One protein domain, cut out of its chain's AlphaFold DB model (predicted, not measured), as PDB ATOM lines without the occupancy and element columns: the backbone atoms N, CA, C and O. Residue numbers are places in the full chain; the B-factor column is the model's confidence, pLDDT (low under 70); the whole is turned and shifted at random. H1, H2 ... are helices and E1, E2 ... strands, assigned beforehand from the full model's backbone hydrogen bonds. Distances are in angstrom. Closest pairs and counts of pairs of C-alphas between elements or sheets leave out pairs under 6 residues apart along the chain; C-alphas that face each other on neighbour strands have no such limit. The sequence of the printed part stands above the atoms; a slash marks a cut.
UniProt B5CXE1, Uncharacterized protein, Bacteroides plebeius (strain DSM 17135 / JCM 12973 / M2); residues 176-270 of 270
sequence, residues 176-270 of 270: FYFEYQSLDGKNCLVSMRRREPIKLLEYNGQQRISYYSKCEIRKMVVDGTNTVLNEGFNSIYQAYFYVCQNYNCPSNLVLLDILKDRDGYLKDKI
ATOM      1  N   PHE A 176     226.675 226.585 221.302       96.56
ATOM      2  CA  PHE A 176     225.714 227.535 221.848       96.56
ATOM      3  C   PHE A 176     226.466 228.747 222.410       96.56
ATOM      4  O   PHE A 176     227.695 228.750 222.485       96.56
ATOM      5  N   TYR A 177     225.759 229.814 222.746       96.88
ATOM      6  CA  TYR A 177     226.370 231.055 223.196       96.88
ATOM      7  C   TYR A 177     225.414 231.870 224.062       96.88
ATOM      8  O   TYR A 177     224.212 231.613 224.099       96.88
ATOM      9  N   PHE A 178     225.953 232.864 224.756       96.69
ATOM     10  CA  PHE A 178     225.165 233.956 225.314       96.69
ATOM     11  C   PHE A 178     225.879 235.278 225.085       96.69
ATOM     12  O   PHE A 178     227.094 235.330 224.884       96.69
ATOM     13  N   GLU A 179     225.093 236.342 225.113       95.12
ATOM     14  CA  GLU A 179     225.552 237.714 224.964       95.12
ATOM     15  C   GLU A 179     225.207 238.472 226.241       95.12
ATOM     16  O   GLU A 179     224.171 238.220 226.860       95.12
ATOM     17  N   TYR A 180     226.077 239.387 226.643       94.38
ATOM     18  CA  TYR A 180     225.829 240.284 227.762       94.38
ATOM     19  C   TYR A 180     226.538 241.613 227.528       94.38
ATOM     20  O   TYR A 180     227.523 241.687 226.791       94.38
ATOM     21  N   GLN A 181     226.046 242.652 228.192       93.12
ATOM     22  CA  GLN A 181     226.759 243.914 228.295       93.12
ATOM     23  C   GLN A 181     227.576 243.902 229.588       93.12
ATOM     24  O   GLN A 181     227.036 243.597 230.656       93.12
ATOM     25  N   SER A 182     228.880 244.162 229.496       90.75
ATOM     26  CA  SER A 182     229.734 244.275 230.676       90.75
ATOM     27  C   SER A 182     229.332 245.490 231.515       90.75
ATOM     28  O   SER A 182     228.681 246.414 231.023       90.75
ATOM     29  N   LEU A 183     229.762 245.523 232.776       86.06
ATOM     30  CA  LEU A 183     229.549 246.685 233.655       86.06
ATOM     31  C   LEU A 183     230.133 247.991 233.081       86.06
ATOM     32  O   LEU A 183     229.635 249.070 233.385       86.06
ATOM     33  N   ASP A 184     231.132 247.882 232.202       87.19
ATOM     34  CA  ASP A 184     231.774 249.008 231.514       87.19
ATOM     35  C   ASP A 184     231.082 249.375 230.187       87.19
ATOM     36  O   ASP A 184     231.596 250.181 229.413       87.19
ATOM     37  N   GLY A 185     229.938 248.756 229.883       89.06
ATOM     38  CA  GLY A 185     229.130 249.032 228.697       89.06
ATOM     39  C   GLY A 185     229.534 248.273 227.429       89.06
ATOM     40  O   GLY A 185     228.907 248.488 226.392       89.06
ATOM     41  N   LYS A 186     230.533 247.383 227.495       90.75
ATOM     42  CA  LYS A 186     231.057 246.635 226.338       90.75
ATOM     43  C   LYS A 186     230.159 245.468 225.969       90.75
ATOM     44  O   LYS A 186     229.638 244.790 226.853       90.75
ATOM     45  N   ASN A 187     230.027 245.184 224.677       92.94
ATOM     46  CA  ASN A 187     229.245 244.039 224.223       92.94
ATOM     47  C   ASN A 187     230.126 242.792 224.176       92.94
ATOM     48  O   ASN A 187     231.130 242.739 223.458       92.94
ATOM     49  N   CYS A 188     229.720 241.779 224.933       94.56
ATOM     50  CA  CYS A 188     230.446 240.531 225.083       94.56
ATOM     51  C   CYS A 188     229.626 239.357 224.541       94.56
ATOM     52  O   CYS A 188     228.448 239.213 224.864       94.56
ATOM     53  N   LEU A 189     230.271 238.470 223.782       95.69
ATOM     54  CA  LEU A 189     229.716 237.187 223.352       95.69
ATOM     55  C   LEU A 189     230.584 236.047 223.875       95.69
ATOM     56  O   LEU A 189     231.797 236.024 223.665       95.69
ATOM     57  N   VAL A 190     229.944 235.067 224.504       96.56
ATOM     58  CA  VAL A 190     230.588 233.853 225.014       96.56
ATOM     59  C   VAL A 190     230.157 232.677 224.163       96.56
ATOM     60  O   VAL A 190     228.995 232.290 224.193       96.56
ATOM     61  N   SER A 191     231.084 232.088 223.413       96.44
ATOM     62  CA  SER A 191     230.816 230.899 222.609       96.44
ATOM     63  C   SER A 191     231.234 229.646 223.360       96.44
ATOM     64  O   SER A 191     232.364 229.527 223.837       96.44
ATOM     65  N   MET A 192     230.317 228.688 223.428       96.69
ATOM     66  CA  MET A 192     230.444 227.471 224.207       96.69
ATOM     67  C   MET A 192     230.106 226.241 223.365       96.69
ATOM     68  O   MET A 192     229.351 226.302 222.395       96.69
ATOM     69  N   ARG A 193     230.654 225.100 223.768       96.56
ATOM     70  CA  ARG A 193     230.371 223.783 223.202       96.56
ATOM     71  C   ARG A 193     229.851 222.869 224.295       96.56
ATOM     72  O   ARG A 193     230.449 222.777 225.368       96.56
ATOM     73  N   ARG A 194     228.747 222.164 224.043       95.12
ATOM     74  CA  ARG A 194     228.240 221.187 225.012       95.12
ATOM     75  C   ARG A 194     229.119 219.943 224.991       95.12
ATOM     76  O   ARG A 194     229.491 219.456 223.924       95.12
ATOM     77  N   ARG A 195     229.403 219.396 226.168       94.06
ATOM     78  CA  ARG A 195     230.037 218.077 226.320       94.06
ATOM     79  C   ARG A 195     229.032 217.017 226.764       94.06
ATOM     80  O   ARG A 195     229.242 215.840 226.511       94.06
ATOM     81  N   GLU A 196     227.915 217.449 227.341       92.00
ATOM     82  CA  GLU A 196     226.781 216.611 227.726       92.00
ATOM     83  C   GLU A 196     225.457 217.264 227.282       92.00
ATOM     84  O   GLU A 196     225.430 218.465 226.989       92.00
ATOM     85  N   PRO A 197     224.349 216.502 227.188       92.38
ATOM     86  CA  PRO A 197     223.022 217.067 226.963       92.38
ATOM     87  C   PRO A 197     222.636 218.068 228.057       92.38
ATOM     88  O   PRO A 197     222.847 217.812 229.242       92.38
ATOM     89  N   ILE A 198     222.020 219.183 227.661       94.12
ATOM     90  CA  ILE A 198     221.506 220.179 228.605       94.12
ATOM     91  C   ILE A 198     220.152 219.693 229.114       94.12
ATOM     92  O   ILE A 198     219.211 219.547 228.333       94.12
ATOM     93  N   LYS A 199     220.054 219.427 230.417       93.06
ATOM     94  CA  LYS A 199     218.807 218.992 231.057       93.06
ATOM     95  C   LYS A 199     218.096 220.162 231.731       93.06
ATOM     96  O   LYS A 199     218.743 221.024 232.330       93.06
ATOM     97  N   LEU A 200     216.772 220.171 231.640       93.44
ATOM     98  CA  LEU A 200     215.912 221.078 232.390       93.44
ATOM     99  C   LEU A 200     215.630 220.464 233.762       93.44
ATOM    100  O   LEU A 200     215.335 219.275 233.853       93.44
ATOM    101  N   LEU A 201     215.736 221.278 234.805       94.25
ATOM    102  CA  LEU A 201     215.274 220.964 236.144       94.25
ATOM    103  C   LEU A 201     213.994 221.755 236.422       94.25
ATOM    104  O   LEU A 201     213.987 222.981 236.290       94.25
ATOM    105  N   GLU A 202     212.947 221.056 236.840       92.19
ATOM    106  CA  GLU A 202     211.677 221.632 237.273       92.19
ATOM    107  C   GLU A 202     211.452 221.276 238.743       92.19
ATOM    108  O   GLU A 202     211.482 220.101 239.117       92.19
ATOM    109  N   TYR A 203     211.275 222.291 239.583       91.25
ATOM    110  CA  TYR A 203     211.056 222.119 241.015       91.25
ATOM    111  C   TYR A 203     210.389 223.369 241.603       91.25
ATOM    112  O   TYR A 203     210.748 224.486 241.235       91.25
ATOM    113  N   ASN A 204     209.411 223.199 242.501       87.38
ATOM    114  CA  ASN A 204     208.660 224.296 243.138       87.38
ATOM    115  C   ASN A 204     208.100 225.342 242.150       87.38
ATOM    116  O   ASN A 204     208.142 226.544 242.403       87.38
ATOM    117  N   GLY A 205     207.604 224.889 240.993       84.06
ATOM    118  CA  GLY A 205     207.058 225.766 239.950       84.06
ATOM    119  C   GLY A 205     208.105 226.588 239.188       84.06
ATOM    120  O   GLY A 205     207.739 227.394 238.337       84.06
ATOM    121  N   GLN A 206     209.396 226.389 239.460       88.94
ATOM    122  CA  GLN A 206     210.492 227.019 238.733       88.94
ATOM    123  C   GLN A 206     211.103 226.040 237.734       88.94
ATOM    124  O   GLN A 206     211.306 224.864 238.041       88.94
ATOM    125  N   GLN A 207     211.447 226.550 236.554       92.19
ATOM    126  CA  GLN A 207     212.195 225.828 235.532       92.19
ATOM    127  C   GLN A 207     213.556 226.491 235.348       92.19
ATOM    128  O   GLN A 207     213.651 227.704 235.157       92.19
ATOM    129  N   ARG A 208     214.628 225.703 235.398       93.94
ATOM    130  CA  ARG A 208     215.985 226.196 235.155       93.94
ATOM    131  C   ARG A 208     216.863 225.120 234.550       93.94
ATOM    132  O   ARG A 208     216.546 223.936 234.578       93.94
ATOM    133  N   ILE A 209     218.004 225.527 234.015       94.19
ATOM    134  CA  ILE A 209     219.004 224.573 233.537       94.19
ATOM    135  C   ILE A 209     219.578 223.829 234.739       94.19
ATOM    136  O   ILE A 209     219.949 224.461 235.734       94.19
ATOM    137  N   SER A 210     219.651 222.504 234.644       94.50
ATOM    138  CA  SER A 210     220.313 221.675 235.646       94.50
ATOM    139  C   SER A 210     221.790 222.042 235.744       94.50
ATOM    140  O   SER A 210     222.463 222.281 234.740       94.50
ATOM    141  N   TYR A 211     222.317 222.044 236.964       93.62
ATOM    142  CA  TYR A 211     223.736 222.247 237.209       93.62
ATOM    143  C   TYR A 211     224.603 221.232 236.447       93.62
ATOM    144  O   TYR A 211     225.646 221.577 235.901       93.62
ATOM    145  N   TYR A 212     224.161 219.984 236.333       91.06
ATOM    146  CA  TYR A 212     224.931 218.896 235.732       91.06
ATOM    147  C   TYR A 212     224.812 218.875 234.207       91.06
ATOM    148  O   TYR A 212     224.108 218.044 233.631       91.06
ATOM    149  N   SER A 213     225.465 219.833 233.552       91.88
ATOM    150  CA  SER A 213     225.601 219.913 232.094       91.88
ATOM    151  C   SER A 213     227.004 220.403 231.747       91.88
ATOM    152  O   SER A 213     227.284 221.603 231.792       91.88
ATOM    153  N   LYS A 214     227.913 219.473 231.433       94.62
ATOM    154  CA  LYS A 214     229.301 219.814 231.095       94.62
ATOM    155  C   LYS A 214     229.387 220.612 229.797       94.62
ATOM    156  O   LYS A 214     228.712 220.315 228.807       94.62
ATOM    157  N   CYS A 215     230.300 221.573 229.770       95.88
ATOM    158  CA  CYS A 215     230.541 222.422 228.608       95.88
ATOM    159  C   CYS A 215     232.021 222.805 228.484       95.88
ATOM    160  O   CYS A 215     232.839 222.442 229.330       95.88
ATOM    161  N   GLU A 216     232.356 223.485 227.397       97.00
ATOM    162  CA  GLU A 216     233.662 224.075 227.114       97.00
ATOM    163  C   GLU A 216     233.442 225.495 226.587       97.00
ATOM    164  O   GLU A 216     232.634 225.680 225.675       97.00
ATOM    165  N   ILE A 217     234.140 226.494 227.131       96.75
ATOM    166  CA  ILE A 217     234.175 227.838 226.546       96.75
ATOM    167  C   ILE A 217     235.199 227.815 225.413       96.75
ATOM    168  O   ILE A 217     236.389 227.621 225.639       96.75
ATOM    169  N   ARG A 218     234.739 228.027 224.181       96.19
ATOM    170  CA  ARG A 218     235.585 228.005 222.981       96.19
ATOM    171  C   ARG A 218     236.283 229.341 222.790       96.19
ATOM    172  O   ARG A 218     237.503 229.402 222.648       96.19
ATOM    173  N   LYS A 219     235.497 230.414 222.785       93.94
ATOM    174  CA  LYS A 219     235.995 231.772 222.580       93.94
ATOM    175  C   LYS A 219     235.106 232.806 223.249       93.94
ATOM    176  O   LYS A 219     233.904 232.597 223.406       93.94
ATOM    177  N   MET A 220     235.719 233.937 223.551       93.75
ATOM    178  CA  MET A 220     235.082 235.168 223.988       93.75
ATOM    179  C   MET A 220     235.281 236.227 222.910       93.75
ATOM    180  O   MET A 220     236.356 236.304 222.316       93.75
ATOM    181  N   VAL A 221     234.259 237.036 222.659       92.81
ATOM    182  CA  VAL A 221     234.352 238.225 221.806       92.81
ATOM    183  C   VAL A 221     233.987 239.425 222.660       92.81
ATOM    184  O   VAL A 221     232.872 239.470 223.166       92.81
ATOM    185  N   VAL A 222     234.908 240.369 222.835       91.06
ATOM    186  CA  VAL A 222     234.687 241.606 223.601       91.06
ATOM    187  C   VAL A 222     234.947 242.781 222.669       91.06
ATOM    188  O   VAL A 222     236.074 242.943 222.204       91.06
ATOM    189  N   ASP A 223     233.904 243.546 222.332       86.25
ATOM    190  CA  ASP A 223     233.957 244.650 221.353       86.25
ATOM    191  C   ASP A 223     234.709 244.279 220.055       86.25
ATOM    192  O   ASP A 223     235.557 245.011 219.549       86.25
ATOM    193  N   GLY A 224     234.440 243.080 219.530       81.62
ATOM    194  CA  GLY A 224     235.057 242.562 218.303       81.62
ATOM    195  C   GLY A 224     236.437 241.913 218.479       81.62
ATOM    196  O   GLY A 224     236.907 241.238 217.562       81.62
ATOM    197  N   THR A 225     237.066 242.027 219.652       87.62
ATOM    198  CA  THR A 225     238.323 241.326 219.955       87.62
ATOM    199  C   THR A 225     238.034 239.879 220.338       87.62
ATOM    200  O   THR A 225     237.336 239.619 221.316       87.62
ATOM    201  N   ASN A 226     238.573 238.930 219.569       89.56
ATOM    202  CA  ASN A 226     238.400 237.498 219.806       89.56
ATOM    203  C   ASN A 226     239.513 236.944 220.709       89.56
ATOM    204  O   ASN A 226     240.689 237.016 220.358       89.56
ATOM    205  N   THR A 227     239.137 236.289 221.804       91.94
ATOM    206  CA  THR A 227     240.040 235.515 222.667       91.94
ATOM    207  C   THR A 227     239.628 234.049 222.640       91.94
ATOM    208  O   THR A 227     238.483 233.714 222.940       91.94
ATOM    209  N   VAL A 228     240.549 233.160 222.272       91.88
ATOM    210  CA  VAL A 228     240.332 231.708 222.303       91.88
ATOM    211  C   VAL A 228     240.727 231.185 223.683       91.88
ATOM    212  O   VAL A 228     241.817 231.497 224.149       91.88
ATOM    213  N   LEU A 229     239.851 230.400 224.315       89.50
ATOM    214  CA  LEU A 229     240.065 229.857 225.665       89.50
ATOM    215  C   LEU A 229     240.188 228.329 225.651       89.50
ATOM    216  O   LEU A 229     241.168 227.787 226.145       89.50
ATOM    217  N   ASN A 230     239.228 227.635 225.028       92.06
ATOM    218  CA  ASN A 230     239.114 226.167 225.034       92.06
ATOM    219  C   ASN A 230     239.174 225.556 226.451       92.06
ATOM    220  O   ASN A 230     239.781 224.506 226.669       92.06
ATOM    221  N   GLU A 231     238.538 226.210 227.422       93.12
ATOM    222  CA  GLU A 231     238.500 225.754 228.813       93.12
ATOM    223  C   GLU A 231     237.251 224.909 229.087       93.12
ATOM    224  O   GLU A 231     236.126 225.304 228.773       93.12
ATOM    225  N   GLY A 232     237.441 223.726 229.678       94.88
ATOM    226  CA  GLY A 232     236.365 222.787 229.994       94.88
ATOM    227  C   GLY A 232     235.827 222.946 231.416       94.88
ATOM    228  O   GLY A 232     236.589 222.915 232.374       94.88
ATOM    229  N   PHE A 233     234.501 222.977 231.567       95.50
ATOM    230  CA  PHE A 233     233.815 223.116 232.857       95.50
ATOM    231  C   PHE A 233     232.878 221.940 233.147       95.50
ATOM    232  O   PHE A 233     232.329 221.323 232.221       95.50
ATOM    233  N   ASN A 234     232.677 221.625 234.433       92.50
ATOM    234  CA  ASN A 234     231.775 220.547 234.852       92.50
ATOM    235  C   ASN A 234     230.296 220.970 234.848       92.50
ATOM    236  O   ASN A 234     229.416 220.112 234.870       92.50
ATOM    237  N   SER A 235     230.021 222.274 234.768       94.25
ATOM    238  CA  SER A 235     228.680 222.831 234.594       94.25
ATOM    239  C   SER A 235     228.695 224.114 233.763       94.25
ATOM    240  O   SER A 235     229.696 224.832 233.725       94.25
ATOM    241  N   ILE A 236     227.558 224.444 233.143       95.12
ATOM    242  CA  ILE A 236     227.349 225.758 232.510       95.12
ATOM    243  C   ILE A 236     227.414 226.878 233.560       95.12
ATOM    244  O   ILE A 236     227.934 227.951 233.276       95.12
ATOM    245  N   TYR A 237     226.975 226.620 234.798       95.06
ATOM    246  CA  TYR A 237     227.085 227.586 235.896       95.06
ATOM    247  C   TYR A 237     228.537 227.894 236.272       95.06
ATOM    248  O   TYR A 237     228.848 229.049 236.535       95.06
ATOM    249  N   GLN A 238     229.434 226.902 236.271       95.38
ATOM    250  CA  GLN A 238     230.864 227.128 236.506       95.38
ATOM    251  C   GLN A 238     231.483 227.972 235.393       95.38
ATOM    252  O   GLN A 238     232.210 228.917 235.687       95.38
ATOM    253  N   ALA A 239     231.153 227.673 234.133       95.56
ATOM    254  CA  ALA A 239     231.592 228.475 232.996       95.56
ATOM    255  C   ALA A 239     231.086 229.924 233.102       95.56
ATOM    256  O   ALA A 239     231.851 230.870 232.944       95.56
ATOM    257  N   TYR A 240     229.810 230.113 233.437       95.62
ATOM    258  CA  TYR A 240     229.227 231.436 233.638       95.62
ATOM    259  C   TYR A 240     229.871 232.192 234.810       95.62
ATOM    260  O   TYR A 240     230.205 233.365 234.671       95.62
ATOM    261  N   PHE A 241     230.112 231.524 235.939       94.81
ATOM    262  CA  PHE A 241     230.782 232.122 237.092       94.81
ATOM    263  C   PHE A 241     232.217 232.547 236.762       94.81
ATOM    264  O   PHE A 241     232.615 233.660 237.100       94.81
ATOM    265  N   TYR A 242     232.960 231.715 236.028       94.88
ATOM    266  CA  TYR A 242     234.277 232.075 235.504       94.88
ATOM    267  C   TYR A 242     234.206 233.338 234.633       94.88
ATOM    268  O   TYR A 242     235.023 234.244 234.793       94.88
ATOM    269  N   VAL A 243     233.199 233.449 233.760       93.56
ATOM    270  CA  VAL A 243     233.001 234.650 232.937       93.56
ATOM    271  C   VAL A 243     232.674 235.880 233.796       93.56
ATOM    272  O   VAL A 243     233.217 236.953 233.549       93.56
ATOM    273  N   CYS A 244     231.848 235.737 234.835       93.19
ATOM    274  CA  CYS A 244     231.547 236.817 235.782       93.19
ATOM    275  C   CYS A 244     232.799 237.332 236.496       93.19
ATOM    276  O   CYS A 244     232.978 238.540 236.609       93.19
ATOM    277  N   GLN A 245     233.677 236.430 236.939       92.69
ATOM    278  CA  GLN A 245     234.886 236.798 237.676       92.69
ATOM    279  C   GLN A 245     235.966 237.440 236.801       92.69
ATOM    280  O   GLN A 245     236.687 238.308 237.280       92.69
ATOM    281  N   ASN A 246     236.091 237.011 235.542       91.00
ATOM    282  CA  ASN A 246     237.224 237.392 234.695       91.00
ATOM    283  C   ASN A 246     236.874 238.425 233.609       91.00
ATOM    284  O   ASN A 246     237.781 239.026 233.038       91.00
ATOM    285  N   TYR A 247     235.587 238.637 233.306       89.62
ATOM    286  CA  TYR A 247     235.155 239.438 232.149       89.62
ATOM    287  C   TYR A 247     234.020 240.436 232.449       89.62
ATOM    288  O   TYR A 247     233.279 240.815 231.544       89.62
ATOM    289  N   ASN A 248     233.872 240.893 233.700       89.56
ATOM    290  CA  ASN A 248     232.874 241.901 234.108       89.56
ATOM    291  C   ASN A 248     231.430 241.567 233.676       89.56
ATOM    292  O   ASN A 248     230.643 242.458 233.345       89.56
ATOM    293  N   CYS A 249     231.079 240.278 233.660       90.44
ATOM    294  CA  CYS A 249     229.720 239.828 233.368       90.44
ATOM    295  C   CYS A 249     228.816 239.996 234.601       90.44
ATOM    296  O   CYS A 249     229.230 239.618 235.702       90.44
ATOM    297  N   PRO A 250     227.586 240.530 234.449       90.62
ATOM    298  CA  PRO A 250     226.616 240.577 235.540       90.62
ATOM    299  C   PRO A 250     226.329 239.170 236.060       90.62
ATOM    300  O   PRO A 250     226.112 238.271 235.254       90.62
ATOM    301  N   SER A 251     226.286 238.982 237.381       89.50
ATOM    302  CA  SER A 251     226.113 237.674 238.043       89.50
ATOM    303  C   SER A 251     224.653 237.269 238.302       89.50
ATOM    304  O   SER A 251     224.390 236.207 238.867       89.50
ATOM    305  N   ASN A 252     223.698 238.111 237.908       88.62
ATOM    306  CA  ASN A 252     222.262 237.953 238.154       88.62
ATOM    307  C   ASN A 252     221.474 237.448 236.932       88.62
ATOM    308  O   ASN A 252     220.244 237.457 236.961       88.62
ATOM    309  N   LEU A 253     222.148 237.033 235.857       89.81
ATOM    310  CA  LEU A 253     221.472 236.578 234.647       89.81
ATOM    311  C   LEU A 253     220.932 235.155 234.823       89.81
ATOM    312  O   LEU A 253     221.610 234.253 235.317       89.81
ATOM    313  N   VAL A 254     219.703 234.938 234.361       92.25
ATOM    314  CA  VAL A 254     219.086 233.612 234.337       92.25
ATOM    315  C   VAL A 254     219.582 232.869 233.100       92.25
ATOM    316  O   VAL A 254     219.261 233.235 231.973       92.25
ATOM    317  N   LEU A 255     220.357 231.798 233.301       93.56
ATOM    318  CA  LEU A 255     220.972 231.041 232.201       93.56
ATOM    319  C   LEU A 255     219.958 230.557 231.153       93.56
ATOM    320  O   LEU A 255     220.256 230.557 229.962       93.56
ATOM    321  N   LEU A 256     218.757 230.169 231.588       93.56
ATOM    322  CA  LEU A 256     217.702 229.714 230.684       93.56
ATOM    323  C   LEU A 256     217.244 230.810 229.706       93.56
ATOM    324  O   LEU A 256     216.902 230.502 228.568       93.56
ATOM    325  N   ASP A 257     217.296 232.075 230.125       93.38
ATOM    326  CA  ASP A 257     216.852 233.221 229.330       93.38
ATOM    327  C   ASP A 257     217.906 233.764 228.373       93.38
ATOM    328  O   ASP A 257     217.555 234.376 227.364       93.38
ATOM    329  N   ILE A 258     219.188 233.562 228.678       94.88
ATOM    330  CA  ILE A 258     220.287 234.173 227.918       94.88
ATOM    331  C   ILE A 258     220.939 233.219 226.920       94.88
ATOM    332  O   ILE A 258     221.559 233.678 225.961       94.88
ATOM    333  N   LEU A 259     220.838 231.904 227.140       96.00
ATOM    334  CA  LEU A 259     221.494 230.932 226.275       96.00
ATOM    335  C   LEU A 259     220.739 230.767 224.959       96.00
ATOM    336  O   LEU A 259     219.533 230.503 224.920       96.00
ATOM    337  N   LYS A 260     221.501 230.853 223.876       96.50
ATOM    338  CA  LYS A 260     221.055 230.704 222.497       96.50
ATOM    339  C   LYS A 260     221.884 229.631 221.816       96.50
ATOM    340  O   LYS A 260     223.065 229.460 222.110       96.50
ATOM    341  N   ASP A 261     221.299 228.944 220.853       94.94
ATOM    342  CA  ASP A 261     222.074 228.293 219.805       94.94
ATOM    343  C   ASP A 261     221.770 228.955 218.454       94.94
ATOM    344  O   ASP A 261     221.133 230.008 218.380       94.94
ATOM    345  N   ARG A 262     222.267 228.371 217.365       91.38
ATOM    346  CA  ARG A 262     222.053 228.911 216.013       91.38
ATOM    347  C   ARG A 262     220.577 228.992 215.583       91.38
ATOM    348  O   ARG A 262     220.290 229.723 214.647       91.38
ATOM    349  N   ASP A 263     219.678 228.231 216.213       92.69
ATOM    350  CA  ASP A 263     218.252 228.204 215.870       92.69
ATOM    351  C   ASP A 263     217.412 229.095 216.821       92.69
ATOM    352  O   ASP A 263     216.189 229.090 216.719       92.69
ATOM    353  N   GLY A 264     218.029 229.829 217.761       94.00
ATOM    354  CA  GLY A 264     217.335 230.745 218.681       94.00
ATOM    355  C   GLY A 264     217.601 230.472 220.164       94.00
ATOM    356  O   GLY A 264     218.562 229.787 220.522       94.00
ATOM    357  N   TYR A 265     216.758 231.024 221.042       95.31
ATOM    358  CA  TYR A 265     216.898 230.846 222.488       95.31
ATOM    359  C   TYR A 265     216.577 229.412 222.912       95.31
ATOM    360  O   TYR A 265     215.701 228.751 222.353       95.31
ATOM    361  N   LEU A 266     217.270 228.926 223.942       93.00
ATOM    362  CA  LEU A 266     217.019 227.589 224.481       93.00
ATOM    363  C   LEU A 266     215.661 227.475 225.183       93.00
ATOM    364  O   LEU A 266     215.057 226.405 225.136       93.00
ATOM    365  N   LYS A 267     215.162 228.559 225.790       93.19
ATOM    366  CA  LYS A 267     213.841 228.573 226.436       93.19
ATOM    367  C   LYS A 267     212.679 228.326 225.474       93.19
ATOM    368  O   LYS A 267     211.708 227.697 225.865       93.19
ATOM    369  N   ASP A 268     212.819 228.728 224.210       91.81
ATOM    370  CA  ASP A 268     211.773 228.577 223.187       91.81
ATOM    371  C   ASP A 268     211.630 227.118 222.704       91.81
ATOM    372  O   ASP A 268     210.780 226.801 221.874       91.81
ATOM    373  N   LYS A 269     212.491 226.216 223.194       88.19
ATOM    374  CA  LYS A 269     212.573 224.801 222.792       88.19
ATOM    375  C   LYS A 269     212.110 223.837 223.883       88.19
ATOM    376  O   LYS A 269     212.350 222.629 223.762       88.19
ATOM    377  N   ILE A 270     211.539 224.374 224.959       83.25
ATOM    378  CA  ILE A 270     211.013 223.638 226.110       83.25
ATOM    379  C   ILE A 270     209.584 223.211 225.806       83.25
ATOM    380  O   ILE A 270     208.767 224.057 225.410       83.25
TER     381      ILE A 270
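This is residues 176 to 270 of the 270 residues of an uncharacterized protein of Bacteroides plebeius (strain DSM 17135 / JCM 12973 / M2) (UniProt B5CXE1). A twisted sheet of four strands, E1, E2, E5 and E6, has the helix H1 packed slantwise over one face, while a small two-strand hairpin, E3 and E4, lies off one end and makes that end of the longest axis. The short helix H2 lies between this hairpin and E1, and the last stretch, residues 259 to 270, pairs briefly with E1. The printed part has 95 residues, with six named strands followed by two named helices; the large sheet, in the order E1, E2, E5, E6, and the small one are antiparallel, and the class is mixed, helices and strands. The whole is compact, with a radius of gyration of the C-alphas of 13.0 A and spans of 38 by 26 by 25 A.

E1, residues 176 to 181, is an edge strand and forms a hairpin with E2, residues 187 to 194; N 178 and O 190 are 3.1 A apart, within hydrogen-bond range. E3, residues 200 to 203, and E4, residues 206 to 209, form a second hairpin, with N 201 and O 208 at 2.8 A. E2 and E3 are apart. E5, residues 215 to 222, is antiparallel to E2 at 162 degrees, with N 191 and O 219 at 2.9 A. E6, residues 225 to 233, is the other edge strand and forms a hairpin with E5, with N 217 and O 231 at 2.8 A. E5 bends by 53 degrees at residue 218 and E6 by 55 degrees at residue 230. H1, residues 236 to 246, is on the sheet at a height of 8.8 A, over E5 and only just not over E2, on which 2 of its C-alphas fall; on the local plane it runs slantwise to E5 at 33 degrees. The closest C-alphas of E5 and H1 are those of Cys 215 and Ile 236, 6.0 A apart. H2, residues 255 to 258, only grazes the sheet; its closest C-alpha pair with E4 is Leu 256 and Arg 208, 5.9 A. In H1 every O i to N i+4 pair is within hydrogen-bond range; H2 is too short for such a pair.

E1 begins at C-alpha 176 (225.714, 227.535, 221.848). E2 is 22.9 A long, E5 20.3 A and E6 22.8 A, and H1 is 15.4 A long. H2 ends at C-alpha 258 (220.287, 234.173, 227.918).

The C-alphas farthest apart are those of Asn 204 and Thr 225, 41.3 A. The printed part has no cut, and no link is long. The mean pLDDT of the printed part is 92.7, and no printed residue is under 70.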